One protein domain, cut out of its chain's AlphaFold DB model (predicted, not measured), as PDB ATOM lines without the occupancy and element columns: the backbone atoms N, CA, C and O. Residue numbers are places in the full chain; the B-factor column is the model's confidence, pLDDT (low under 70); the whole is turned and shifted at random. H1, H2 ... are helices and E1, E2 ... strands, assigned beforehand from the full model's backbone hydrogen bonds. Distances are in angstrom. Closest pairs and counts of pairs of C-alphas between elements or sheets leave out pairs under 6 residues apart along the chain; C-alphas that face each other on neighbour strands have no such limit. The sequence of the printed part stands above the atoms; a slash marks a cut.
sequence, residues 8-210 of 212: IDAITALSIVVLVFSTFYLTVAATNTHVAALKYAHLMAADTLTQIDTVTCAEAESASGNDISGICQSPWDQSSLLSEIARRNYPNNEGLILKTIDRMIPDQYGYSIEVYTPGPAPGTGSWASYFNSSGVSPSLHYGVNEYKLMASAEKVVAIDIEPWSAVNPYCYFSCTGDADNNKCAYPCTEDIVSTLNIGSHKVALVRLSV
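AT A GLANCE: This is residues 8 to 210 of the 212 residues of an uncharacterized protein of Candidatus Micrarchaeota archaeon (UniProt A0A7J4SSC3). A strongly twisted wall of four strands, E2, E1, E6 and E3, curls round the short helix H3, with residues 37 to 53 of the very long helix H1 packed on the same face, and this body sits between two long extensions. At one end residues 8 to 33 of H1 stick out as a bare helical arm; at the other, residues 162 to 199 run out from E3 and back to E6 as a double arm that holds the small hairpin E4 and E5, while residues 119 to 124, in the turn of the hairpin E1 and E2, stick out sideways. The printed part has 203 residues, with four named helices and then six named strands along the chain, and its class is mixed, helices and strands. The larger sheet has the order E2, E1, E6, E3 and the smaller one E4, E5, both antiparallel. The whole is extended, with a radius of gyration of the C-alphas of 27.9 A, and is a rod spanning 126 by 44 by 27 A.

HOW THE PARTS SIT: In the larger sheet, E2, residues 126 to 132, and E3, residues 150 to 161, are the edge strands, and E1, residues 110 to 117, and E6, residues 200 to 210, are inner strands. E6 and E3 are antiparallel at 162 degrees, with N 155 and O 206 at 2.8 A and N 210 and O 151 at 2.8 A. E1 and E6 are antiparallel at 149 degrees, with N 114 and O 207 at 2.8 A. E1 and E2 form a hairpin, antiparallel at 146 degrees, with N 117 and O 126 at 2.8 A. H1, residues 8 to 54, H3, residues 81 to 87, and H4, residues 94 to 101, are on one face of this sheet, which gives two layers, helices on one face of a sheet. The closest C-alphas of H1 and E3 are those of His 42 and Ala 151, 5.1 A apart. The sheet curls round H3, whose Ser 83 has its C-alpha 5.4 A from that of Ile 159 in E3, the closest pair of the two. H1 touches H3 with residues 49 to 54 alone, about perpendicular at 84 degrees; their closest C-alphas, of Asp 53 and Leu 82, are 4.9 A apart. H1 and H4 only just touch, with 3 pairs of C-alphas within 8 A, the closest those of Thr 48 and Ile 101 at 7.1 A. H2, residues 57 to 64, is not on the sheet; it only just touches H3, with 3 pairs of C-alphas within 8 A, the closest those of Cys 57 and Leu 81 at 5.4 A. E4, residues 174 to 176, and E5, residues 183 to 185, form a hairpin with N 183 and O 176 at 2.9 A, and both are apart from H1. In H1, H2, H3 and H4 every O i to N i+4 pair is within hydrogen-bond range.

IN THESE COORDINATES: H1 begins at C-alpha 8 (102.400, 90.353, 194.575), ends at C-alpha 54 (128.849, 146.865, 165.505) and is 68.8 A long. H2, H3 and H4 measure 10.6 A, 9.7 A and 10.3 A. E1 is 22.8 A long, E2 16.3 A and E3 32.9 A. E4 measures 6.4 A from C-alpha 174 (125.770, 175.081, 126.593), and E5 6.2 A. E6 is 31.5 A long and ends at C-alpha 210 (119.988, 129.405, 165.723).

THE WHOLE: The two C-alphas farthest apart, of Ile 8 and Asp 180, are 126.6 A from each other. The printed part, residues 8 to 210, has no cut. The links H2 to H3, E2 to E3, E3 to E4 and E5 to E6 are long. The mean pLDDT of the printed part is 74.5, and residues 29 to 32, 61 to 78, 88 to 96, 144 and 161 to 199 are under 70.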
ATOM      1  N   ILE A   8     102.056  89.987 195.962       80.75
ATOM      2  CA  ILE A   8     102.400  90.353 194.575       80.75
ATOM      3  C   ILE A   8     101.846  91.742 194.227       80.75
ATOM      4  O   ILE A   8     102.529  92.523 193.571       80.75
ATOM      5  N   ASP A   9     100.667  92.070 194.758       78.19
ATOM      6  CA  ASP A   9      99.999  93.359 194.575       78.19
ATOM      7  C   ASP A   9     100.821  94.546 195.121       78.19
ATOM      8  O   ASP A   9     100.937  95.595 194.486       78.19
ATOM      9  N   ALA A  10     101.499  94.359 196.259       80.81
ATOM     10  CA  ALA A  10     102.381  95.377 196.826       80.81
ATOM     11  C   ALA A  10     103.637  95.605 195.966       80.81
ATOM     12  O   ALA A  10     104.114  96.735 195.859       80.81
ATOM     13  N   ILE A  11     104.159  94.558 195.316       84.81
ATOM     14  CA  ILE A  11     105.310  94.664 194.406       84.81
ATOM     15  C   ILE A  11     104.904  95.368 193.111       84.81
ATOM     16  O   ILE A  11     105.633  96.243 192.641       84.81
ATOM     17  N   THR A  12     103.739  95.041 192.543       84.50
ATOM     18  CA  THR A  12     103.222  95.726 191.350       84.50
ATOM     19  C   THR A  12     102.915  97.189 191.634       84.50
ATOM     20  O   THR A  12     103.331  98.049 190.859       84.50
ATOM     21  N   ALA A  13     102.287  97.498 192.770       86.38
ATOM     22  CA  ALA A  13     102.034  98.873 193.187       86.38
ATOM     23  C   ALA A  13     103.342  99.661 193.365       86.38
ATOM     24  O   ALA A  13     103.473 100.761 192.830       86.38
ATOM     25  N   LEU A  14     104.345  99.082 194.036       87.50
ATOM     26  CA  LEU A  14     105.657  99.712 194.202       87.50
ATOM     27  C   LEU A  14     106.351  99.944 192.852       87.50
ATOM     28  O   LEU A  14     106.907 101.016 192.627       87.50
ATOM     29  N   SER A  15     106.282  98.973 191.941       88.50
ATOM     30  CA  SER A  15     106.887  99.074 190.607       88.50
ATOM     31  C   SER A  15     106.252 100.193 189.780       88.50
ATOM     32  O   SER A  15     106.965 100.967 189.146       88.50
ATOM     33  N   ILE A  16     104.922 100.325 189.829       89.56
ATOM     34  CA  ILE A  16     104.190 101.411 189.164       89.56
ATOM     35  C   ILE A  16     104.576 102.758 189.772       89.56
ATOM     36  O   ILE A  16     104.852 103.698 189.033       89.56
ATOM     37  N   VAL A  17     104.650 102.857 191.102       90.94
ATOM     38  CA  VAL A  17     105.052 104.093 191.788       90.94
ATOM     39  C   VAL A  17     106.464 104.508 191.377       90.94
ATOM     40  O   VAL A  17     106.664 105.654 190.981       90.94
ATOM     41  N   VAL A  18     107.430 103.585 191.394       92.06
ATOM     42  CA  VAL A  18     108.803 103.859 190.944       92.06
ATOM     43  C   VAL A  18     108.811 104.314 189.488       92.06
ATOM     44  O   VAL A  18     109.419 105.337 189.186       92.06
ATOM     45  N   LEU A  19     108.088 103.625 188.601       92.56
ATOM     46  CA  LEU A  19     108.014 103.993 187.190       92.56
ATOM     47  C   LEU A  19     107.435 105.403 187.003       92.56
ATOM     48  O   LEU A  19     108.018 106.212 186.286       92.56
ATOM     49  N   VAL A  20     106.341 105.738 187.690       91.12
ATOM     50  CA  VAL A  20     105.713 107.068 187.629       91.12
ATOM     51  C   VAL A  20     106.672 108.148 188.127       91.12
ATOM     52  O   VAL A  20     106.864 109.146 187.435       91.12
ATOM     53  N   PHE A  21     107.332 107.944 189.270       89.31
ATOM     54  CA  PHE A  21     108.303 108.908 189.798       89.31
ATOM     55  C   PHE A  21     109.528 109.064 188.894       89.31
ATOM     56  O   PHE A  21     109.967 110.189 188.666       89.31
ATOM     57  N   SER A  22     110.059 107.975 188.331       84.75
ATOM     58  CA  SER A  22     111.166 108.037 187.371       84.75
ATOM     59  C   SER A  22     110.767 108.787 186.100       84.75
ATOM     60  O   SER A  22     111.514 109.647 185.640       84.75
ATOM     61  N   THR A  23     109.573 108.523 185.562       85.12
ATOM     62  CA  THR A  23     109.074 109.204 184.357       85.12
ATOM     63  C   THR A  23     108.828 110.689 184.621       85.12
ATOM     64  O   THR A  23     109.195 111.528 183.799       85.12
ATOM     65  N   PHE A  24     108.271 111.028 185.787       81.94
ATOM     66  CA  PHE A  24     108.046 112.408 186.218       81.94
ATOM     67  C   PHE A  24     109.364 113.169 186.404       81.94
ATOM     68  O   PHE A  24     109.525 114.279 185.906       81.94
ATOM     69  N   TYR A  25     110.347 112.552 187.065       82.19
ATOM     70  CA  TYR A  25     111.670 113.148 187.237       82.19
ATOM     71  C   TYR A  25     112.365 113.387 185.890       82.19
ATOM     72  O   TYR A  25     112.897 114.471 185.659       82.19
ATOM     73  N   LEU A  26     112.309 112.414 184.974       73.88
ATOM     74  CA  LEU A  26     112.875 112.547 183.629       73.88
ATOM     75  C   LEU A  26     112.202 113.663 182.823       73.88
ATOM     76  O   LEU A  26     112.898 114.426 182.158       73.88
ATOM     77  N   THR A  27     110.877 113.803 182.904       70.62
ATOM     78  CA  THR A  27     110.160 114.880 182.200       70.62
ATOM     79  C   THR A  27     110.489 116.259 182.764       70.62
ATOM     80  O   THR A  27     110.765 117.168 181.987       70.62
ATOM     81  N   VAL A  28     110.542 116.421 184.089       71.81
ATOM     82  CA  VAL A  28     110.924 117.697 184.727       71.81
ATOM     83  C   VAL A  28     112.390 118.058 184.457       71.81
ATOM     84  O   VAL A  28     112.720 119.223 184.241       71.81
ATOM     85  N   ALA A  29     113.295 117.079 184.450       64.44
ATOM     86  CA  ALA A  29     114.692 117.317 184.097       64.44
ATOM     87  C   ALA A  29     114.836 117.718 182.618       64.44
ATOM     88  O   ALA A  29     115.531 118.689 182.310       64.44
ATOM     89  N   ALA A  30     114.133 117.028 181.715       64.00
ATOM     90  CA  ALA A  30     114.157 117.316 180.285       64.00
ATOM     91  C   ALA A  30     113.653 118.734 179.973       64.00
ATOM     92  O   ALA A  30     114.325 119.473 179.249       64.00
ATOM     93  N   THR A  31     112.531 119.171 180.561       64.00
ATOM     94  CA  THR A  31     111.997 120.525 180.322       64.00
ATOM     95  C   THR A  31     112.988 121.616 180.720       64.00
ATOM     96  O   THR A  31     113.187 122.558 179.955       64.00
ATOM     97  N   ASN A  32     113.685 121.465 181.848       66.38
ATOM     98  CA  ASN A  32     114.707 122.425 182.271       66.38
ATOM     99  C   ASN A  32     115.888 122.494 181.292       66.38
ATOM    100  O   ASN A  32     116.370 123.586 180.987       66.38
ATOM    101  N   THR A  33     116.332 121.352 180.755       71.69
ATOM    102  CA  THR A  33     117.430 121.327 179.772       71.69
ATOM    103  C   THR A  33     117.041 121.955 178.435       71.69
ATOM    104  O   THR A  33     117.832 122.706 177.869       71.69
ATOM    105  N   HIS A  34     115.811 121.737 177.959       76.50
ATOM    106  CA  HIS A  34     115.323 122.354 176.723       76.50
ATOM    107  C   HIS A  34     115.165 123.871 176.857       76.50
ATOM    108  O   HIS A  34     115.551 124.608 175.953       76.50
ATOM    109  N   VAL A  35     114.661 124.350 177.998       77.94
ATOM    110  CA  VAL A  35     114.552 125.791 178.277       77.94
ATOM    111  C   VAL A  35     115.934 126.442 178.346       77.94
ATOM    112  O   VAL A  35     116.127 127.525 177.796       77.94
ATOM    113  N   ALA A  36     116.911 125.780 178.971       79.75
ATOM    114  CA  ALA A  36     118.289 126.263 178.987       79.75
ATOM    115  C   ALA A  36     118.875 126.330 177.568       79.75
ATOM    116  O   ALA A  36     119.407 127.368 177.187       79.75
ATOM    117  N   ALA A  37     118.723 125.270 176.768       81.69
ATOM    118  CA  ALA A  37     119.216 125.218 175.392       81.69
ATOM    119  C   ALA A  37     118.595 126.312 174.505       81.69
ATOM    120  O   ALA A  37     119.321 127.034 173.827       81.69
ATOM    121  N   LEU A  38     117.272 126.515 174.577       84.19
ATOM    122  CA  LEU A  38     116.585 127.602 173.866       84.19
ATOM    123  C   LEU A  38     117.088 128.982 174.295       84.19
ATOM    124  O   LEU A  38     117.288 129.855 173.454       84.19
ATOM    125  N   LYS A  39     117.331 129.181 175.597       85.94
ATOM    126  CA  LYS A  39     117.903 130.431 176.107       85.94
ATOM    127  C   LYS A  39     119.311 130.665 175.560       85.94
ATOM    128  O   LYS A  39     119.610 131.786 175.167       85.94
ATOM    129  N   TYR A  40     120.155 129.635 175.511       88.62
ATOM    130  CA  TYR A  40     121.492 129.740 174.923       88.62
ATOM    131  C   TYR A  40     121.443 130.049 173.425       88.62
ATOM    132  O   TYR A  40     122.155 130.947 172.992       88.62
ATOM    133  N   ALA A  41     120.574 129.387 172.653       87.00
ATOM    134  CA  ALA A  41     120.404 129.687 171.230       87.00
ATOM    135  C   ALA A  41     119.900 131.119 170.994       87.00
ATOM    136  O   ALA A  41     120.417 131.812 170.123       87.00
ATOM    137  N   HIS A  42     118.948 131.601 171.800       89.44
ATOM    138  CA  HIS A  42     118.473 132.983 171.706       89.44
ATOM    139  C   HIS A  42     119.571 133.999 172.044       89.44
ATOM    140  O   HIS A  42     119.737 134.974 171.319       89.44
ATOM    141  N   LEU A  43     120.328 133.772 173.125       91.62
ATOM    142  CA  LEU A  43     121.435 134.655 173.508       91.62
ATOM    143  C   LEU A  43     122.536 134.652 172.449       91.62
ATOM    144  O   LEU A  43     123.002 135.717 172.075       91.62
ATOM    145  N   MET A  44     122.881 133.486 171.901       92.38
ATOM    146  CA  MET A  44     123.827 133.377 170.793       92.38
ATOM    147  C   MET A  44     123.343 134.171 169.577       92.38
ATOM    148  O   MET A  44     124.089 134.988 169.053       92.38
ATOM    149  N   ALA A  45     122.076 134.015 169.181       91.12
ATOM    150  CA  ALA A  45     121.501 134.794 168.091       91.12
ATOM    151  C   ALA A  45     121.556 136.312 168.366       91.12
ATOM    152  O   ALA A  45     121.911 137.098 167.487       91.12
ATOM    153  N   ALA A  46     121.222 136.738 169.585       90.44
ATOM    154  CA  ALA A  46     121.215 138.147 169.973       90.44
ATOM    155  C   ALA A  46     122.629 138.752 170.016       90.44
ATOM    156  O   ALA A  46     122.841 139.865 169.521       90.44
ATOM    157  N   ASP A  47     123.594 138.018 170.568       91.94
ATOM    158  CA  ASP A  47     124.990 138.436 170.667       91.94
ATOM    159  C   ASP A  47     125.630 138.499 169.279       91.94
ATOM    160  O   ASP A  47     126.257 139.504 168.946       91.94
ATOM    161  N   THR A  48     125.401 137.495 168.428       90.94
ATOM    162  CA  THR A  48     125.865 137.499 167.035       90.94
ATOM    163  C   THR A  48     125.270 138.672 166.260       90.94
ATOM    164  O   THR A  48     126.030 139.414 165.642       90.94
ATOM    165  N   LEU A  49     123.950 138.907 166.333       90.12
ATOM    166  CA  LEU A  49     123.307 140.070 165.697       90.12
ATOM    167  C   LEU A  49     123.889 141.394 166.190       90.12
ATOM    168  O   LEU A  49     124.036 142.341 165.420       90.12
ATOM    169  N   THR A  50     124.208 141.481 167.478       90.25
ATOM    170  CA  THR A  50     124.801 142.686 168.051       90.25
ATOM    171  C   THR A  50     126.219 142.892 167.545       90.25
ATOM    172  O   THR A  50     126.538 144.000 167.124       90.25
ATOM    173  N   GLN A  51     127.035 141.840 167.507       87.62
ATOM    174  CA  GLN A  51     128.403 141.918 167.007       87.62
ATOM    175  C   GLN A  51     128.446 142.324 165.532       87.62
ATOM    176  O   GLN A  51     129.138 143.282 165.194       87.62
ATOM    177  N   ILE A  52     127.667 141.680 164.658       85.19
ATOM    178  CA  ILE A  52     127.666 142.016 163.222       85.19
ATOM    179  C   ILE A  52     127.066 143.394 162.917       85.19
ATOM    180  O   ILE A  52     127.324 143.952 161.859       85.19
ATOM    181  N   ASP A  53     126.280 143.968 163.824       87.06
ATOM    182  CA  ASP A  53     125.811 145.349 163.691       87.06
ATOM    183  C   ASP A  53     126.842 146.379 164.172       87.06
ATOM    184  O   ASP A  53     126.819 147.530 163.754       87.06
ATOM    185  N   THR A  54     127.761 145.983 165.054       84.44
ATOM    186  CA  THR A  54     128.849 146.865 165.505       84.44
ATOM    187  C   THR A  54     130.072 146.822 164.601       84.44
ATOM    188  O   THR A  54     130.823 147.789 164.570       84.44
ATOM    189  N   VAL A  55     130.278 145.720 163.878       81.00
ATOM    190  CA  VAL A  55     131.401 145.570 162.949       81.00
ATOM    191  C   VAL A  55     131.100 146.345 161.672       81.00
ATOM    192  O   VAL A  55     130.115 146.074 160.980       81.00
ATOM    193  N   THR A  56     131.967 147.296 161.347       79.38
ATOM    194  CA  THR A  56     131.901 148.023 160.078       79.38
ATOM    195  C   THR A  56     132.417 147.170 158.925       79.38
ATOM    196  O   THR A  56     133.199 146.229 159.098       79.38
ATOM    197  N   CYS A  57     132.007 147.529 157.715       72.44
ATOM    198  CA  CYS A  57     132.473 146.887 156.492       72.44
ATOM    199  C   CYS A  57     134.011 146.898 156.360       72.44
ATOM    200  O   CYS A  57     134.625 145.867 156.082       72.44
ATOM    201  N   ALA A  58     134.644 148.034 156.665       70.50
ATOM    202  CA  ALA A  58     136.100 148.179 156.649       70.50
ATOM    203  C   ALA A  58     136.810 147.275 157.680       70.50
ATOM    204  O   ALA A  58     137.846 146.669 157.387       70.50
ATOM    205  N   GLU A  59     136.252 147.137 158.887       73.75
ATOM    206  CA  GLU A  59     136.803 146.248 159.917       73.75
ATOM    207  C   GLU A  59     136.687 144.775 159.509       73.75
ATOM    208  O   GLU A  59     137.652 144.020 159.666       73.75
ATOM    209  N   ALA A  60     135.551 144.377 158.927       70.50
ATOM    210  CA  ALA A  60     135.348 143.025 158.416       70.50
ATOM    211  C   ALA A  60     136.351 142.674 157.303       70.50
ATOM    212  O   ALA A  60     136.913 141.574 157.309       70.50
ATOM    213  N   GLU A  61     136.635 143.608 156.389       68.00
ATOM    214  CA  GLU A  61     137.643 143.435 155.337       68.00
ATOM    215  C   GLU A  61     139.025 143.175 155.942       68.00
ATOM    216  O   GLU A  61     139.661 142.158 155.644       68.00
ATOM    217  N   SER A  62     139.433 144.031 156.885       67.31
ATOM    218  CA  SER A  62     140.733 143.939 157.553       67.31
ATOM    219  C   SER A  62     140.926 142.629 158.330       67.31
ATOM    220  O   SER A  62     142.006 142.037 158.295       67.31
ATOM    221  N   ALA A  63     139.872 142.132 158.987       64.06
ATOM    222  CA  ALA A  63     139.911 140.914 159.793       64.06
ATOM    223  C   ALA A  63     139.831 139.630 158.951       64.06
ATOM    224  O   ALA A  63     140.289 138.565 159.381       64.06
ATOM    225  N   SER A  64     139.236 139.706 157.757       61.59
ATOM    226  CA  SER A  64     139.039 138.545 156.885       61.59
ATOM    227  C   SER A  64     140.275 138.187 156.053       61.59
ATOM    228  O   SER A  64     140.349 137.066 155.535       61.59
ATOM    229  N   GLY A  65     141.232 139.115 155.912       58.12
ATOM    230  CA  GLY A  65     142.451 138.946 155.112       58.12
ATOM    231  C   GLY A  65     142.193 138.682 153.624       58.12
ATOM    232  O   GLY A  65     143.088 138.214 152.926       58.12
ATOM    233  N   ASN A  66     140.968 138.916 153.150       55.06
ATOM    234  CA  ASN A  66     140.527 138.665 151.786       55.06
ATOM    235  C   ASN A  66     139.749 139.870 151.264       55.06
ATOM    236  O   ASN A  66     139.102 140.574 152.032       55.06
ATOM    237  N   ASP A  67     139.776 140.036 149.949       56.16
ATOM    238  CA  ASP A  67     139.016 141.052 149.235       56.16
ATOM    239  C   ASP A  67     137.500 140.811 149.404       56.16
ATOM    240  O   ASP A  67     136.976 139.779 148.966       56.16
ATOM    241  N   ILE A  68     136.807 141.736 150.078       60.00
ATOM    242  CA  ILE A  68     135.337 141.748 150.202       60.00
ATOM    243  C   ILE A  68     134.703 142.876 149.369       60.00
ATOM    244  O   ILE A  68     133.532 143.208 149.578       60.00
ATOM    245  N   SER A  69     135.434 143.415 148.382       54.28
ATOM    246  CA  SER A  69     135.020 144.512 147.483       54.28
ATOM    247  C   SER A  69     133.700 144.287 146.737       54.28
ATOM    248  O   SER A  69     133.085 145.231 146.244       54.28
ATOM    249  N   GLY A  70     133.207 143.047 146.673       54.16
ATOM    250  CA  GLY A  70     131.881 142.734 146.134       54.16
ATOM    251  C   GLY A  70     130.714 143.167 147.031       54.16
ATOM    252  O   GLY A  70     129.592 143.300 146.534       54.16
ATOM    253  N   ILE A  71     130.955 143.402 148.325       58.94
ATOM    254  CA  ILE A  71     129.924 143.568 149.361       58.94
ATOM    255  C   ILE A  71     129.997 144.967 149.970       58.94
ATOM    256  O   ILE A  71     129.010 145.701 149.923       58.94
ATOM    257  N   CYS A  72     131.176 145.384 150.422       63.25
ATOM    258  CA  CYS A  72     131.421 146.759 150.843       63.25
ATOM    259  C   CYS A  72     131.704 147.587 149.583       63.25
ATOM    260  O   CYS A  72     132.665 147.310 148.870       63.25
ATOM    261  N   GLN A  73     130.836 148.552 149.244       57.94
ATOM    262  CA  GLN A  73     130.989 149.337 148.002       57.94
ATOM    263  C   GLN A  73     132.262 150.191 148.002       57.94
ATOM    264  O   GLN A  73     132.718 150.625 146.944       57.94
ATOM    265  N   SER A  74     132.826 150.434 149.184       56.53
ATOM    266  CA  SER A  74     134.011 151.245 149.374       56.53
ATOM    267  C   SER A  74     134.746 150.816 150.650       56.53
ATOM    268  O   SER A  74     134.091 150.562 151.659       56.53
ATOM    269  N   PRO A  75     136.090 150.818 150.670       53.53
ATOM    270  CA  PRO A  75     136.870 150.671 151.905       53.53
ATOM    271  C   PRO A  75     136.650 151.828 152.900       53.53
ATOM    272  O   PRO A  75     137.114 151.771 154.035       53.53
ATOM    273  N   TRP A  76     135.940 152.881 152.482       55.69
ATOM    274  CA  TRP A  76     135.515 154.001 153.324       55.69
ATOM    275  C   TRP A  76     134.063 153.872 153.811       55.69
ATOM    276  O   TRP A  76     133.585 154.770 154.501       55.69
ATOM    277  N   ASP A  77     133.361 152.794 153.442       65.50
ATOM    278  CA  ASP A  77     131.971 152.553 153.831       65.50
ATOM    279  C   ASP A  77     131.905 152.219 155.331       65.50
ATOM    280  O   ASP A  77     132.382 151.173 155.786       65.50
ATOM    281  N   GLN A  78     131.351 153.150 156.115       68.31
ATOM    282  CA  GLN A  78     131.155 152.998 157.562       68.31
ATOM    283  C   GLN A  78     129.835 152.291 157.904       68.31
ATOM    284  O   GLN A  78     129.481 152.190 159.079       68.31
ATOM    285  N   SER A  79     129.108 151.787 156.902       74.25
ATOM    286  CA  SER A  79     127.920 150.958 157.098       74.25
ATOM    287  C   SER A  79     128.229 149.754 157.996       74.25
ATOM    288  O   SER A  79     129.270 149.098 157.831       74.25
ATOM    289  N   SER A  80     127.313 149.414 158.910       78.81
ATOM    290  CA  SER A  80     127.430 148.162 159.659       78.81
ATOM    291  C   SER A  80     127.306 146.970 158.716       78.81
ATOM    292  O   SER A  80     126.536 147.002 157.752       78.81
ATOM    293  N   LEU A  81     128.018 145.882 159.003       78.50
ATOM    294  CA  LEU A  81     127.907 144.648 158.227       78.50
ATOM    295  C   LEU A  81     126.450 144.156 158.163       78.50
ATOM    296  O   LEU A  81     125.986 143.690 157.121       78.50
ATOM    297  N   LEU A  82     125.700 144.307 159.257       83.06
ATOM    298  CA  LEU A  82     124.281 143.972 159.292       83.06
ATOM    299  C   LEU A  82     123.439 144.838 158.340       83.06
ATOM    300  O   LEU A  82     122.536 144.318 157.680       83.06
ATOM    301  N   SER A  83     123.739 146.137 158.240       80.88
ATOM    302  CA  SER A  83     123.072 147.029 157.288       80.88
ATOM    303  C   SER A  83     123.362 146.628 155.842       80.88
ATOM    304  O   SER A  83     122.445 146.640 155.026       80.88
ATOM    305  N   GLU A  84     124.566 146.138 155.540       77.69
ATOM    306  CA  GLU A  84     124.916 145.629 154.211       77.69
ATOM    307  C   GLU A  84     124.210 144.326 153.850       77.69
ATOM    308  O   GLU A  84     123.703 144.183 152.732       77.69
ATOM    309  N   ILE A  85     124.121 143.398 154.806       77.19
ATOM    310  CA  ILE A  85     123.339 142.163 154.670       77.19
ATOM    311  C   ILE A  85     121.874 142.510 154.372       77.19
ATOM    312  O   ILE A  85     121.270 141.932 153.470       77.19
ATOM    313  N   ALA A  86     121.313 143.495 155.076       78.44
ATOM    314  CA  ALA A  86     119.936 143.930 154.870       78.44
ATOM    315  C   ALA A  86     119.739 144.760 153.581       78.44
ATOM    316  O   ALA A  86     118.672 144.702 152.966       78.44
ATOM    317  N   ARG A  87     120.754 145.525 153.150       74.50
ATOM    318  CA  ARG A  87     120.746 146.376 151.945       74.50
ATOM    319  C   ARG A  87     120.776 145.549 150.670       74.50
ATOM    320  O   ARG A  87     120.017 145.809 149.733       74.50
ATOM    321  N   ARG A  88     121.679 144.572 150.607       67.62
ATOM    322  CA  ARG A  88     121.925 143.775 149.408       67.62
ATOM    323  C   ARG A  88     121.110 142.500 149.468       67.62
ATOM    324  O   ARG A  88     121.621 141.475 149.886       67.62
ATOM    325  N   ASN A  89     119.888 142.535 148.951       56.06
ATOM    326  CA  ASN A  89     119.042 141.352 148.743       56.06
ATOM    327  C   ASN A  89     119.570 140.443 147.593       56.06
ATOM    328  O   ASN A  89     118.817 140.058 146.702       56.06
ATOM    329  N   TYR A  90     120.886 140.193 147.538       52.00
ATOM    330  CA  TYR A  90     121.580 139.485 146.458       52.00
ATOM    331  C   TYR A  90     122.145 138.137 146.939       52.00
ATOM    332  O   TYR A  90     122.778 138.092 147.992       52.00
ATOM    333  N   PRO A  91     122.025 137.061 146.139       51.41
ATOM    334  CA  PRO A  91     122.435 135.701 146.511       51.41
ATOM    335  C   PRO A  91     123.958 135.462 146.626       51.41
ATOM    336  O   PRO A  91     124.367 134.334 146.862       51.41
ATOM    337  N   ASN A  92     124.814 136.483 146.487       54.75
ATOM    338  CA  ASN A  92     126.276 136.314 146.396       54.75
ATOM    339  C   ASN A  92     127.058 136.738 147.661       54.75
ATOM    340  O   ASN A  92     128.286 136.779 147.629       54.75
ATOM    341  N   ASN A  93     126.384 137.042 148.774       61.69
ATOM    342  CA  ASN A  93     127.036 137.481 150.022       61.69
ATOM    343  C   ASN A  93     127.361 136.331 150.997       61.69
ATOM    344  O   ASN A  93     127.813 136.568 152.120       61.69
ATOM    345  N   GLU A  94     127.160 135.086 150.562       68.81
ATOM    346  CA  GLU A  94     127.376 133.858 151.333       68.81
ATOM    347  C   GLU A  94     128.765 133.812 151.992       68.81
ATOM    348  O   GLU A  94     128.891 133.534 153.181       68.81
ATOM    349  N   GLY A  95     129.813 134.190 151.249       66.44
ATOM    350  CA  GLY A  95     131.196 134.114 151.722       66.44
ATOM    351  C   GLY A  95     131.528 135.025 152.908       66.44
ATOM    352  O   GLY A  95     132.427 134.702 153.680       66.44
ATOM    353  N   LEU A  96     130.826 136.147 153.080       66.75
ATOM    354  CA  LEU A  96     131.039 137.051 154.217       66.75
ATOM    355  C   LEU A  96     130.276 136.587 155.448       66.75
ATOM    356  O   LEU A  96     130.813 136.621 156.552       66.75
ATOM    357  N   ILE A  97     129.050 136.106 155.245       75.62
ATOM    358  CA  ILE A  97     128.269 135.495 156.318       75.62
ATOM    359  C   ILE A  97     129.029 134.303 156.888       75.62
ATOM    360  O   ILE A  97     129.254 134.270 158.092       75.62
ATOM    361  N   LEU A  98     129.535 133.415 156.032       74.44
ATOM    362  CA  LEU A  98     130.374 132.297 156.458       74.44
ATOM    363  C   LEU A  98     131.622 132.777 157.211       74.44
ATOM    364  O   LEU A  98     131.923 132.300 158.295       74.44
ATOM    365  N   LYS A  99     132.353 133.779 156.712       71.19
ATOM    366  CA  LYS A  99     133.595 134.226 157.376       71.19
ATOM    367  C   LYS A  99     133.381 134.952 158.703       71.19
ATOM    368  O   LYS A  99     134.287 134.921 159.540       71.19
ATOM    369  N   THR A 100     132.239 135.607 158.891       75.75
ATOM    370  CA  THR A 100     131.965 136.391 160.100       75.75
ATOM    371  C   THR A 100     131.099 135.619 161.089       75.75
ATOM    372  O   THR A 100     131.472 135.497 162.253       75.75
ATOM    373  N   ILE A 101     129.973 135.070 160.637       81.88
ATOM    374  CA  ILE A 101     128.988 134.412 161.498       81.88
ATOM    375  C   ILE A 101     129.398 132.978 161.855       81.88
ATOM    376  O   ILE A 101     129.237 132.634 163.027       81.88
ATOM    377  N   ASP A 102     130.018 132.183 160.962       81.25
ATOM    378  CA  ASP A 102     130.495 130.826 161.346       81.25
ATOM    379  C   ASP A 102     131.501 130.892 162.497       81.25
ATOM    380  O   ASP A 102     131.601 129.986 163.311       81.25
ATOM    381  N   ARG A 103     132.273 131.979 162.606       78.81
ATOM    382  CA  ARG A 103     133.226 132.134 163.716       78.81
ATOM    383  C   ARG A 103     132.546 132.445 165.048       78.81
ATOM    384  O   ARG A 103     133.158 132.248 166.095       78.81
ATOM    385  N   MET A 104     131.327 132.981 165.015       85.50
ATOM    386  CA  MET A 104     130.565 133.372 166.203       85.50
ATOM    387  C   MET A 104     129.646 132.249 166.690       85.50
ATOM    388  O   MET A 104     129.392 132.145 167.890       85.50
ATOM    389  N   ILE A 105     129.154 131.417 165.773       88.38
ATOM    390  CA  ILE A 105     128.242 130.309 166.057       88.38
ATOM    391  C   ILE A 105     129.034 129.005 165.956       88.38
ATOM    392  O   ILE A 105     129.535 128.704 164.887       88.38
ATOM    393  N   PRO A 106     129.162 128.207 167.029       88.06
ATOM    394  CA  PRO A 106     129.881 126.937 166.956       88.06
ATOM    395  C   PRO A 106     129.264 125.955 165.946       88.06
ATOM    396  O   PRO A 106     128.044 125.852 165.865       88.06
ATOM    397  N   ASP A 107     130.101 125.150 165.288       86.81
ATOM    398  CA  ASP A 107     129.738 124.145 164.266       86.81
ATOM    399  C   ASP A 107     128.615 123.179 164.696       86.81
ATOM    400  O   ASP A 107     127.807 122.721 163.899       86.81
ATOM    401  N   GLN A 108     128.493 122.898 165.992       84.56
ATOM    402  CA  GLN A 108     127.413 122.071 166.553       84.56
ATOM    403  C   GLN A 108     126.027 122.746 166.563       84.56
ATOM    404  O   GLN A 108     125.102 122.234 167.184       84.56
ATOM    405  N   TYR A 109     125.887 123.922 165.970       89.12
ATOM    406  CA  TYR A 109     124.624 124.624 165.788       89.12
ATOM    407  C   TYR A 109     124.516 125.010 164.328       89.12
ATOM    408  O   TYR A 109     125.525 125.324 163.711       89.12
ATOM    409  N   GLY A 110     123.315 125.034 163.772       89.69
ATOM    410  CA  GLY A 110     123.105 125.713 162.500       89.69
ATOM    411  C   GLY A 110     122.398 127.042 162.692       89.69
ATOM    412  O   GLY A 110     121.880 127.347 163.770       89.69
ATOM    413  N   TYR A 111     122.422 127.869 161.654       91.31
ATOM    414  CA  TYR A 111     121.816 129.186 161.704       91.31
ATOM    415  C   TYR A 111     121.231 129.634 160.367       91.31
ATOM    416  O   TYR A 111     121.587 129.158 159.286       91.31
ATOM    417  N   SER A 112     120.289 130.568 160.440       90.75
ATOM    418  CA  SER A 112     119.718 131.227 159.272       90.75
ATOM    419  C   SER A 112     119.489 132.705 159.535       90.75
ATOM    420  O   SER A 112     118.968 133.078 160.588       90.75
ATOM    421  N   ILE A 113     119.828 133.532 158.553       89.12
ATOM    422  CA  ILE A 113     119.517 134.959 158.550       89.12
ATOM    423  C   ILE A 113     118.284 135.169 157.691       89.12
ATOM    424  O   ILE A 113     118.205 134.680 156.561       89.12
ATOM    425  N   GLU A 114     117.333 135.924 158.216       88.94
ATOM    426  CA  GLU A 114     116.091 136.255 157.542       88.94
ATOM    427  C   GLU A 114     115.848 137.760 157.626       88.94
ATOM    428  O   GLU A 114     116.098 138.391 158.652       88.94
ATOM    429  N   VAL A 115     115.342 138.346 156.546       88.12
ATOM    430  CA  VAL A 115     115.005 139.772 156.486       88.12
ATOM    431  C   VAL A 115     113.507 139.903 156.256       88.12
ATOM    432  O   VAL A 115     112.933 139.248 155.380       88.12
ATOM    433  N   TYR A 116     112.845 140.733 157.059       87.75
ATOM    434  CA  TYR A 116     111.413 140.958 156.918       87.75
ATOM    435  C   TYR A 116     111.126 141.807 155.679       87.75
ATOM    436  O   TYR A 116     111.564 142.953 155.566       87.75
ATOM    437  N   THR A 117     110.340 141.252 154.764       86.62
ATOM    438  CA  THR A 117     109.829 141.951 153.589       86.62
ATOM    439  C   THR A 117     108.397 142.400 153.876       86.62
ATOM    440  O   THR A 117     107.510 141.548 154.008       86.62
ATOM    441  N   PRO A 118     108.128 143.715 153.991       82.31
ATOM    442  CA  PRO A 118     106.773 144.207 154.199       82.31
ATOM    443  C   PRO A 118     105.905 143.907 152.970       82.31
ATOM    444  O   PRO A 118     106.327 144.098 151.832       82.31
ATOM    445  N   GLY A 119     104.686 143.426 153.206       81.56
ATOM    446  CA  GLY A 119     103.710 143.182 152.148       81.56
ATOM    447  C   GLY A 119     102.939 144.452 151.756       81.56
ATOM    448  O   GLY A 119     103.049 145.478 152.430       81.56
ATOM    449  N   PRO A 120     102.124 144.397 150.686       81.94
ATOM    450  CA  PRO A 120     101.374 145.551 150.181       81.94
ATOM    451  C   PRO A 120     100.286 146.053 151.145       81.94
ATOM    452  O   PRO A 120      99.805 147.173 150.995       81.94
ATOM    453  N   ALA A 121      99.892 145.242 152.131       85.81
ATOM    454  CA  ALA A 121      98.924 145.598 153.163       85.81
ATOM    455  C   ALA A 121      99.472 145.327 154.581       85.81
ATOM    456  O   ALA A 121     100.321 144.441 154.760       85.81
ATOM    457  N   PRO A 122      98.974 146.030 155.618       82.19
ATOM    458  CA  PRO A 122      99.349 145.764 157.004       82.19
ATOM    459  C   PRO A 122      99.171 144.282 157.364       82.19
ATOM    460  O   PRO A 122      98.123 143.697 157.108       82.19
ATOM    461  N   GLY A 123     100.210 143.670 157.936       82.44
ATOM    462  CA  GLY A 123     100.196 142.260 158.343       82.44
ATOM    463  C   GLY A 123     100.443 141.234 157.229       82.44
ATOM    464  O   GLY A 123     100.439 140.044 157.515       82.44
ATOM    465  N   THR A 124     100.692 141.657 155.982       87.19
ATOM    466  CA  THR A 124     100.968 140.739 154.850       87.19
ATOM    467  C   THR A 124     102.455 140.539 154.550       87.19
ATOM    468  O   THR A 124     102.808 139.999 153.503       87.19
ATOM    469  N   GLY A 125     103.342 141.003 155.432       85.50
ATOM    470  CA  GLY A 125     104.775 140.804 155.249       85.50
ATOM    471  C   GLY A 125     105.209 139.369 155.519       85.50
ATOM    472  O   GLY A 125     104.488 138.570 156.117       85.50
ATOM    473  N   SER A 126     106.405 139.043 155.051       90.62
ATOM    474  CA  SER A 126     106.986 137.711 155.178       90.62
ATOM    475  C   SER A 126     108.468 137.800 155.496       90.62
ATOM    476  O   SER A 126     109.139 138.770 155.151       90.62
ATOM    477  N   TRP A 127     108.975 136.778 156.172       88.06
ATOM    478  CA  TRP A 127     110.403 136.611 156.386       88.06
ATOM    479  C   TRP A 127     111.001 135.942 155.155       88.06
ATOM    480  O   TRP A 127     110.599 134.837 154.792       88.06
ATOM    481  N   ALA A 128     111.935 136.625 154.500       86.19
ATOM    482  CA  ALA A 128     112.700 136.057 153.404       86.19
ATOM    483  C   ALA A 128     114.009 135.501 153.968       86.19
ATOM    484  O   ALA A 128     114.761 136.236 154.611       86.19
ATOM    485  N   SER A 129     114.281 134.214 153.738       85.00
ATOM    486  CA  SER A 129     115.574 133.629 154.094       85.00
ATOM    487  C   SER A 129     116.650 134.212 153.189       85.00
ATOM    488  O   SER A 129     116.579 134.097 151.967       85.00
ATOM    489  N   TYR A 130     117.613 134.872 153.817       81.19
ATOM    490  CA  TYR A 130     118.751 135.482 153.153       81.19
ATOM    491  C   TYR A 130     119.936 134.524 153.092       81.19
ATOM    492  O   TYR A 130     120.611 134.404 152.076       81.19
ATOM    493  N   PHE A 131     120.167 133.821 154.197       85.62
ATOM    494  CA  PHE A 131     121.214 132.824 154.310       85.62
ATOM    495  C   PHE A 131     120.753 131.696 155.216       85.62
ATOM    496  O   PHE A 131     120.041 131.923 156.198       85.62
ATOM    497  N   ASN A 132     121.205 130.488 154.908       87.62
ATOM    498  CA  ASN A 132     121.005 129.325 155.745       87.62
ATOM    499  C   ASN A 132     122.258 128.445 155.694       87.62
ATOM    500  O   ASN A 132     122.638 127.985 154.615       87.62
ATOM    501  N   SER A 133     122.870 128.179 156.851       87.62
ATOM    502  CA  SER A 133     124.088 127.367 156.947       87.62
ATOM    503  C   SER A 133     123.890 125.936 156.439       87.62
ATOM    504  O   SER A 133     124.856 125.279 156.059       87.62
ATOM    505  N   SER A 134     122.648 125.445 156.370       82.00
ATOM    506  CA  SER A 134     122.331 124.127 155.813       82.00
ATOM    507  C   SER A 134     122.415 124.044 154.288       82.00
ATOM    508  O   SER A 134     122.388 122.947 153.739       82.00
ATOM    509  N   GLY A 135     122.405 125.186 153.593       77.19
ATOM    510  CA  GLY A 135     122.496 125.253 152.130       77.19
ATOM    511  C   GLY A 135     123.932 125.206 151.603       77.19
ATOM    512  O   GLY A 135     124.131 125.070 150.398       77.19
ATOM    513  N   VAL A 136     124.917 125.310 152.498       77.00
ATOM    514  CA  VAL A 136     126.342 125.418 152.174       77.00
ATOM    515  C   VAL A 136     126.964 124.025 152.083       77.00
ATOM    516  O   VAL A 136     126.652 123.143 152.879       77.00
ATOM    517  N   SER A 137     127.849 123.791 151.110       70.06
ATOM    518  CA  SER A 137     128.519 122.497 150.936       70.06
ATOM    519  C   SER A 137     130.033 122.663 150.753       70.06
ATOM    520  O   SER A 137     130.444 123.269 149.761       70.06
ATOM    521  N   PRO A 138     130.876 122.056 151.613       70.06
ATOM    522  CA  PRO A 138     130.522 121.295 152.817       70.06
ATOM    523  C   PRO A 138     130.127 122.224 153.979       70.06
ATOM    524  O   PRO A 138     130.843 123.180 154.261       70.06
ATOM    525  N   SER A 139     129.023 121.928 154.673       71.56
ATOM    526  CA  SER A 139     128.676 122.616 155.923       71.56
ATOM    527  C   SER A 139     129.264 121.870 157.115       71.56
ATOM    528  O   SER A 139     129.146 120.647 157.203       71.56
ATOM    529  N   LEU A 140     129.898 122.607 158.026       76.12
ATOM    530  CA  LEU A 140     130.251 122.107 159.358       76.12
ATOM    531  C   LEU A 140     129.077 122.238 160.341       76.12
ATOM    532  O   LEU A 140     129.121 121.646 161.414       76.12
ATOM    533  N   HIS A 141     128.035 122.976 159.951       83.69
ATOM    534  CA  HIS A 141     126.855 123.268 160.750       83.69
ATOM    535  C   HIS A 141     125.744 122.236 160.538       83.69
ATOM    536  O   HIS A 141     125.627 121.644 159.462       83.69
ATOM    537  N   TYR A 142     124.880 122.056 161.543       80.44
ATOM    538  CA  TYR A 142     123.699 121.199 161.398       80.44
ATOM    539  C   TYR A 142     122.785 121.662 160.262       80.44
ATOM    540  O   TYR A 142     122.693 122.852 159.949       80.44
ATOM    541  N   GLY A 143     122.083 120.712 159.642       72.69
ATOM    542  CA  GLY A 143     121.095 121.005 158.612       72.69
ATOM    543  C   GLY A 143     119.770 121.523 159.183       72.69
ATOM    544  O   GLY A 143     119.359 121.159 160.284       72.69
ATOM    545  N   VAL A 144     119.011 122.289 158.389       66.75
ATOM    546  CA  VAL A 144     117.672 122.772 158.782       66.75
ATOM    547  C   VAL A 144     116.664 121.629 158.981       66.75
ATOM    548  O   VAL A 144     115.605 121.831 159.550       66.75
ATOM    549  N   ASN A 145     116.970 120.414 158.524       72.00
ATOM    550  CA  ASN A 145     116.121 119.239 158.740       72.00
ATOM    551  C   ASN A 145     116.592 118.371 159.919       72.00
ATOM    552  O   ASN A 145     115.994 117.330 160.184       72.00
ATOM    553  N   GLU A 146     117.665 118.768 160.605       70.56
ATOM    554  CA  GLU A 146     118.331 117.968 161.638       70.56
ATOM    555  C   GLU A 146     118.147 118.544 163.050       70.56
ATOM    556  O   GLU A 146     118.558 117.915 164.025       70.56
ATOM    557  N   TYR A 147     117.491 119.703 163.180       71.75
ATOM    558  CA  TYR A 147     117.322 120.371 164.466       71.75
ATOM    559  C   TYR A 147     116.139 119.839 165.279       71.75
ATOM    560  O   TYR A 147     115.088 119.455 164.762       71.75
ATOM    561  N   LYS A 148     116.299 119.874 166.600       71.69
ATOM    562  CA  LYS A 148     115.256 119.599 167.594       71.69
ATOM    563  C   LYS A 148     114.699 120.875 168.203       71.69
ATOM    564  O   LYS A 148     113.542 120.887 168.620       71.69
ATOM    565  N   LEU A 149     115.512 121.925 168.295       80.94
ATOM    566  CA  LEU A 149     115.134 123.204 168.889       80.94
ATOM    567  C   LEU A 149     115.630 124.357 168.020       80.94
ATOM    568  O   LEU A 149     116.725 124.300 167.476       80.94
ATOM    569  N   MET A 150     114.841 125.424 167.938       86.75
ATOM    570  CA  MET A 150     115.223 126.659 167.262       86.75
ATOM    571  C   MET A 150     114.828 127.846 168.130       86.75
ATOM    572  O   MET A 150     113.722 127.886 168.673       86.75
ATOM    573  N   ALA A 151     115.724 128.818 168.244       87.69
ATOM    574  CA  ALA A 151     115.437 130.105 168.852       87.69
ATOM    575  C   ALA A 151     115.972 131.223 167.961       87.69
ATOM    576  O   ALA A 151     116.974 131.052 167.270       87.69
ATOM    577  N   SER A 152     115.306 132.371 167.986       92.06
ATOM    578  CA  SER A 152     115.667 133.508 167.147       92.06
ATOM    579  C   SER A 152     115.768 134.792 167.950       92.06
ATOM    580  O   SER A 152     115.075 134.959 168.956       92.06
ATOM    581  N   ALA A 153     116.602 135.709 167.482       92.44
ATOM    582  CA  ALA A 153     116.654 137.091 167.934       92.44
ATOM    583  C   ALA A 153     116.424 138.023 166.741       92.44
ATOM    584  O   ALA A 153     116.690 137.653 165.597       92.44
ATOM    585  N   GLU A 154     115.905 139.217 167.008       92.12
ATOM    586  CA  GLU A 154     115.531 140.194 165.986       92.12
ATOM    587  C   GLU A 154     116.197 141.536 166.284       92.12
ATOM    588  O   GLU A 154     116.317 141.937 167.445       92.12
ATOM    589  N   LYS A 155     116.621 142.244 165.234       89.69
ATOM    590  CA  LYS A 155     117.229 143.568 165.336       89.69
ATOM    591  C   LYS A 155     116.727 144.484 164.227       89.69
ATOM    592  O   LYS A 155     116.604 144.081 163.072       89.69
ATOM    593  N   VAL A 156     116.429 145.727 164.600       86.81
ATOM    594  CA  VAL A 156     116.076 146.799 163.663       86.81
ATOM    595  C   VAL A 156     117.355 147.485 163.210       86.81
ATOM    596  O   VAL A 156     118.191 147.832 164.041       86.81
ATOM    597  N   VAL A 157     117.489 147.688 161.904       86.00
ATOM    598  CA  VAL A 157     118.708 148.194 161.275       86.00
ATOM    599  C   VAL A 157     118.344 149.334 160.340       86.00
ATOM    600  O   VAL A 157     117.420 149.210 159.528       86.00
ATOM    601  N   ALA A 158     119.054 150.450 160.465       80.50
ATOM    602  CA  ALA A 158     118.969 151.546 159.511       80.50
ATOM    603  C   ALA A 158     119.874 151.233 158.315       80.50
ATOM    604  O   ALA A 158     121.017 150.817 158.481       80.50
ATOM    605  N   ILE A 159     119.339 151.403 157.113       77.94
ATOM    606  CA  ILE A 159     120.059 151.243 155.856       77.94
ATOM    607  C   ILE A 159     120.114 152.609 155.197       77.94
ATOM    608  O   ILE A 159     119.089 153.130 154.740       77.94
ATOM    609  N   ASP A 160     121.325 153.129 155.092       72.06
ATOM    610  CA  ASP A 160     121.599 154.367 154.390       72.06
ATOM    611  C   ASP A 160     122.098 154.019 152.989       72.06
ATOM    612  O   ASP A 160     123.121 153.362 152.793       72.06
ATOM    613  N   ILE A 161     121.313 154.396 151.983       69.50
ATOM    614  CA  ILE A 161     121.744 154.320 150.591       69.50
ATOM    615  C   ILE A 161     122.319 155.685 150.258       69.50
ATOM    616  O   ILE A 161     121.557 156.647 150.125       69.50
ATOM    617  N   GLU A 162     123.645 155.759 150.154       66.56
ATOM    618  CA  GLU A 162     124.326 157.002 149.815       66.56
ATOM    619  C   GLU A 162     123.859 157.527 148.449       66.56
ATOM    620  O   GLU A 162     123.634 156.748 147.509       66.56
ATOM    621  N   PRO A 163     123.694 158.855 148.318       62.84
ATOM    622  CA  PRO A 163     123.433 159.461 147.031       62.84
ATOM    623  C   PRO A 163     124.622 159.219 146.104       62.84
ATOM    624  O   PRO A 163     125.767 159.503 146.450       62.84
ATOM    625  N   TRP A 164     124.347 158.750 144.895       63.25
ATOM    626  CA  TRP A 164     125.361 158.626 143.858       63.25
ATOM    627  C   TRP A 164     124.901 159.346 142.596       63.25
ATOM    628  O   TRP A 164     123.706 159.493 142.318       63.25
ATOM    629  N   SER A 165     125.876 159.812 141.826       55.06
ATOM    630  CA  SER A 165     125.648 160.385 140.506       55.06
ATOM    631  C   SER A 165     126.561 159.711 139.495       55.06
ATOM    632  O   SER A 165     127.690 159.344 139.818       55.06
ATOM    633  N   ALA A 166     126.080 159.542 138.262       56.00
ATOM    634  CA  ALA A 166     126.982 159.276 137.149       56.00
ATOM    635  C   ALA A 166     127.948 160.460 136.975       56.00
ATOM    636  O   ALA A 166     127.661 161.572 137.413       56.00
ATOM    637  N   VAL A 167     129.061 160.226 136.272       55.00
ATOM    638  CA  VAL A 167     130.163 161.186 136.039       55.00
ATOM    639  C   VAL A 167     129.690 162.556 135.512       55.00
ATOM    640  O   VAL A 167     130.412 163.540 135.637       55.00
ATOM    641  N   ASN A 168     128.469 162.652 134.969       53.44
ATOM    642  CA  ASN A 168     127.851 163.917 134.589       53.44
ATOM    643  C   ASN A 168     126.360 163.976 135.018       53.44
ATOM    644  O   ASN A 168     125.489 163.567 134.249       53.44
ATOM    645  N   PRO A 169     126.035 164.459 136.237       50.69
ATOM    646  CA  PRO A 169     124.657 164.493 136.753       50.69
ATOM    647  C   PRO A 169     123.751 165.514 136.060       50.69
ATOM    648  O   PRO A 169     122.531 165.452 136.196       50.69
ATOM    649  N   TYR A 170     124.338 166.463 135.332       51.44
ATOM    650  CA  TYR A 170     123.616 167.533 134.666       51.44
ATOM    651  C   TYR A 170     123.927 167.484 133.171       51.44
ATOM    652  O   TYR A 170     125.021 167.852 132.747       51.44
ATOM    653  N   CYS A 171     122.956 167.067 132.354       55.44
ATOM    654  CA  CYS A 171     122.986 167.373 130.924       55.44
ATOM    655  C   CYS A 171     122.630 168.862 130.796       55.44
ATOM    656  O   CYS A 171     121.456 169.223 130.730       55.44
ATOM    657  N   TYR A 172     123.621 169.750 130.890       51.62
ATOM    658  CA  TYR A 172     123.393 171.180 130.692       51.62
ATOM    659  C   TYR A 172     123.588 171.545 129.221       51.62
ATOM    660  O   TYR A 172     124.551 171.146 128.569       51.62
ATOM    661  N   PHE A 173     122.645 172.327 128.706       56.41
ATOM    662  CA  PHE A 173     122.719 172.920 127.382       56.41
ATOM    663  C   PHE A 173     123.696 174.094 127.437       56.41
ATOM    664  O   PHE A 173     123.430 175.095 128.102       56.41
ATOM    665  N   SER A 174     124.844 173.966 126.772       59.16
ATOM    666  CA  SER A 174     125.770 175.081 126.593       59.16
ATOM    667  C   SER A 174     125.752 175.520 125.132       59.16
ATOM    668  O   SER A 174     126.092 174.769 124.215       59.16
ATOM    669  N   CYS A 175     125.320 176.759 124.908       62.75
ATOM    670  CA  CYS A 175     125.559 177.441 123.644       62.75
ATOM    671  C   CYS A 175     126.771 178.335 123.815       62.75
ATOM    672  O   CYS A 175     126.838 179.137 124.747       62.75
ATOM    673  N   THR A 176     127.722 178.193 122.906       62.25
ATOM    674  CA  THR A 176     128.825 179.134 122.769       62.25
ATOM    675  C   THR A 176     128.754 179.749 121.378       62.25
ATOM    676  O   THR A 176     128.560 179.051 120.380       62.25
ATOM    677  N   GLY A 177     128.832 181.075 121.319       63.81
ATOM    678  CA  GLY A 177     128.745 181.829 120.075       63.81
ATOM    679  C   GLY A 177     128.360 183.289 120.290       63.81
ATOM    680  O   GLY A 177     127.865 183.680 121.346       63.81
ATOM    681  N   ASP A 178     128.657 184.087 119.279       62.66
ATOM    682  CA  ASP A 178     128.256 185.473 119.076       62.66
ATOM    683  C   ASP A 178     126.943 185.554 118.268       62.66
ATOM    684  O   ASP A 178     126.402 184.535 117.840       62.66
ATOM    685  N   ALA A 179     126.396 186.768 118.097       59.84
ATOM    686  CA  ALA A 179     125.035 187.018 117.593       59.84
ATOM    687  C   ALA A 179     124.680 186.306 116.269       59.84
ATOM    688  O   ALA A 179     123.504 186.030 116.033       59.84
ATOM    689  N   ASP A 180     125.683 185.952 115.462       58.28
ATOM    690  CA  ASP A 180     125.523 185.327 114.148       58.28
ATOM    691  C   ASP A 180     125.986 183.853 114.089       58.28
ATOM    692  O   ASP A 180     125.890 183.231 113.032       58.28
ATOM    693  N   ASN A 181     126.503 183.267 115.184       55.12
ATOM    694  CA  ASN A 181     127.153 181.946 115.142       55.12
ATOM    695  C   ASN A 181     127.041 181.129 116.446       55.12
ATOM    696  O   ASN A 181     128.017 180.588 116.970       55.12
ATOM    697  N   ASN A 182     125.819 180.978 116.959       60.25
ATOM    698  CA  ASN A 182     125.553 180.112 118.107       60.25
ATOM    699  C   ASN A 182     125.737 178.629 117.751       60.25
ATOM    700  O   ASN A 182     124.912 178.034 117.055       60.25
ATOM    701  N   LYS A 183     126.792 178.003 118.283       57.72
ATOM    702  CA  LYS A 183     126.949 176.546 118.293       57.72
ATOM    703  C   LYS A 183     126.467 176.029 119.637       57.72
ATOM    704  O   LYS A 183     127.140 176.160 120.657       57.72
ATOM    705  N   CYS A 184     125.280 175.444 119.635       63.91
ATOM    706  CA  CYS A 184     124.771 174.757 120.808       63.91
ATOM    707  C   CYS A 184     125.262 173.312 120.780       63.91
ATOM    708  O   CYS A 184     124.964 172.562 119.849       63.91
ATOM    709  N   ALA A 185     126.050 172.938 121.784       56.38
ATOM    710  CA  ALA A 185     126.395 171.546 121.997       56.38
ATOM    711  C   ALA A 185     125.177 170.858 122.630       56.38
ATOM    712  O   ALA A 185     124.703 171.278 123.685       56.38
ATOM    713  N   TYR A 186     124.667 169.815 121.973       56.69
ATOM    714  CA  TYR A 186     123.635 168.932 122.518       56.69
ATOM    715  C   TYR A 186     124.323 167.635 122.967       56.69
ATOM    716  O   TYR A 186     124.533 166.747 122.145       56.69
ATOM    717  N   PRO A 187     124.756 167.515 124.235       56.19
ATOM    718  CA  PRO A 187     125.421 166.300 124.694       56.19
ATOM    719  C   PRO A 187     124.438 165.154 124.985       56.19
ATOM    720  O   PRO A 187     124.872 164.063 125.342       56.19
ATOM    721  N   CYS A 188     123.129 165.375 124.843       55.44
ATOM    722  CA  CYS A 188     122.115 164.392 125.196       55.44
ATOM    723  C   CYS A 188     121.670 163.621 123.939       55.44
ATOM    724  O   CYS A 188     120.759 164.040 123.227       55.44
ATOM    725  N   THR A 189     122.330 162.501 123.646       54.72
ATOM    726  CA  THR A 189     121.729 161.440 122.822       54.72
ATOM    727  C   THR A 189     120.551 160.835 123.593       54.72
ATOM    728  O   THR A 189     120.630 160.735 124.812       54.72
ATOM    729  N   GLU A 190     119.482 160.477 122.885       49.81
ATOM    730  CA  GLU A 190     118.061 160.361 123.284       49.81
ATOM    731  C   GLU A 190     117.661 159.591 124.571       49.81
ATOM    732  O   GLU A 190     116.484 159.599 124.911       49.81
ATOM    733  N   ASP A 191     118.585 159.045 125.365       48.59
ATOM    734  CA  ASP A 191     118.288 158.222 126.550       48.59
ATOM    735  C   ASP A 191     119.066 158.642 127.819       48.59
ATOM    736  O   ASP A 191     119.695 157.816 128.481       48.59
ATOM    737  N   ILE A 192     119.052 159.925 128.204       49.00
ATOM    738  CA  ILE A 192     119.643 160.353 129.490       49.00
ATOM    739  C   ILE A 192     118.543 160.698 130.493       49.00
ATOM    740  O   ILE A 192     118.106 161.841 130.630       49.00
ATOM    741  N   VAL A 193     118.119 159.675 131.234       49.09
ATOM    742  CA  VAL A 193     117.424 159.828 132.516       49.09
ATOM    743  C   VAL A 193     118.412 160.483 133.482       49.09
ATOM    744  O   VAL A 193     119.555 160.039 133.566       49.09
ATOM    745  N   SER A 194     118.009 161.531 134.208       47.12
ATOM    746  CA  SER A 194     118.794 162.048 135.338       47.12
ATOM    747  C   SER A 194     119.180 160.878 136.250       47.12
ATOM    748  O   SER A 194     118.330 160.321 136.940       47.12
ATOM    749  N   THR A 195     120.448 160.467 136.234       53.88
ATOM    750  CA  THR A 195     120.957 159.369 137.072       53.88
ATOM    751  C   THR A 195     121.326 159.861 138.472       53.88
ATOM    752  O   THR A 195     122.155 159.251 139.143       53.88
ATOM    753  N   LEU A 196     120.792 161.011 138.898       51.78
ATOM    754  CA  LEU A 196     120.983 161.511 140.250       51.78
ATOM    755  C   LEU A 196     120.105 160.691 141.195       51.78
ATOM    756  O   LEU A 196     118.891 160.887 141.263       51.78
ATOM    757  N   ASN A 197     120.726 159.778 141.937       60.84
ATOM    758  CA  ASN A 197     120.085 159.130 143.064       60.84
ATOM    759  C   ASN A 197     120.342 159.996 144.301       60.84
ATOM    760  O   ASN A 197     121.480 160.134 144.732       60.84
ATOM    761  N   ILE A 198     119.288 160.595 144.859       56.78
ATOM    762  CA  ILE A 198     119.363 161.453 146.056       56.78
ATOM    763  C   ILE A 198     119.602 160.669 147.357       56.78
ATOM    764  O   ILE A 198     119.596 161.254 148.437       56.78
ATOM    765  N   GLY A 199     119.838 159.362 147.253       64.69
ATOM    766  CA  GLY A 199     119.950 158.471 148.391       64.69
ATOM    767  C   GLY A 199     118.583 158.172 149.000       64.69
ATOM    768  O   GLY A 199     117.561 158.782 148.675       64.69
ATOM    769  N   SER A 200     118.539 157.182 149.882       70.06
ATOM    770  CA  SER A 200     117.328 156.874 150.640       70.06
ATOM    771  C   SER A 200     117.683 156.230 151.965       70.06
ATOM    772  O   SER A 200     118.528 155.337 151.996       70.06
ATOM    773  N   HIS A 201     116.968 156.615 153.016       70.75
ATOM    774  CA  HIS A 201     117.009 155.928 154.301       70.75
ATOM    775  C   HIS A 201     115.913 154.866 154.330       70.75
ATOM    776  O   HIS A 201     114.746 155.149 154.042       70.75
ATOM    777  N   LYS A 202     116.283 153.633 154.662       77.00
ATOM    778  CA  LYS A 202     115.350 152.521 154.855       77.00
ATOM    779  C   LYS A 202     115.566 151.922 156.233       77.00
ATOM    780  O   LYS A 202     116.653 151.984 156.785       77.00
ATOM    781  N   VAL A 203     114.519 151.322 156.776       81.19
ATOM    782  CA  VAL A 203     114.613 150.527 157.999       81.19
ATOM    783  C   VAL A 203     114.308 149.088 157.624       81.19
ATOM    784  O   VAL A 203     113.302 148.825 156.962       81.19
ATOM    785  N   ALA A 204     115.175 148.170 158.031       84.94
ATOM    786  CA  ALA A 204     114.976 146.740 157.879       84.94
ATOM    787  C   ALA A 204     114.875 146.070 159.248       84.94
ATOM    788  O   ALA A 204     115.462 146.524 160.232       84.94
ATOM    789  N   LEU A 205     114.125 144.974 159.296       87.88
ATOM    790  CA  LEU A 205     114.088 144.080 160.443       87.88
ATOM    791  C   LEU A 205     114.804 142.792 160.044       87.88
ATOM    792  O   LEU A 205     114.397 142.124 159.090       87.88
ATOM    793  N   VAL A 206     115.877 142.474 160.761       89.31
ATOM    794  CA  VAL A 206     116.698 141.287 160.528       89.31
ATOM    795  C   VAL A 206     116.504 140.323 161.686       89.31
ATOM    796  O   VAL A 206     116.518 140.726 162.848       89.31
ATOM    797  N   ARG A 207     116.337 139.045 161.364       93.12
ATOM    798  CA  ARG A 207     116.240 137.947 162.316       93.12
ATOM    799  C   ARG A 207     117.385 136.977 162.089       93.12
ATOM    800  O   ARG A 207     117.661 136.593 160.957       93.12
ATOM    801  N   LEU A 208     118.019 136.565 163.177       92.12
ATOM    802  CA  LEU A 208     118.948 135.444 163.189       92.12
ATOM    803  C   LEU A 208     118.302 134.323 163.992       92.12
ATOM    804  O   LEU A 208     117.920 134.525 165.146       92.12
ATOM    805  N   SER A 209     118.180 133.159 163.373       92.12
ATOM    806  CA  SER A 209     117.674 131.943 164.002       92.12
ATOM    807  C   SER A 209     118.836 130.978 164.180       92.12
ATOM    808  O   SER A 209     119.571 130.739 163.227       92.12
ATOM    809  N   VAL A 210     119.002 130.438 165.386       90.31
ATOM    810  CA  VAL A 210     119.988 129.405 165.723       90.31
ATOM    811  C   VAL A 210     119.235 128.132 166.070       90.31
ATOM    812  O   VAL A 210     118.270 128.161 166.843       90.31
TER     813      VAL A 210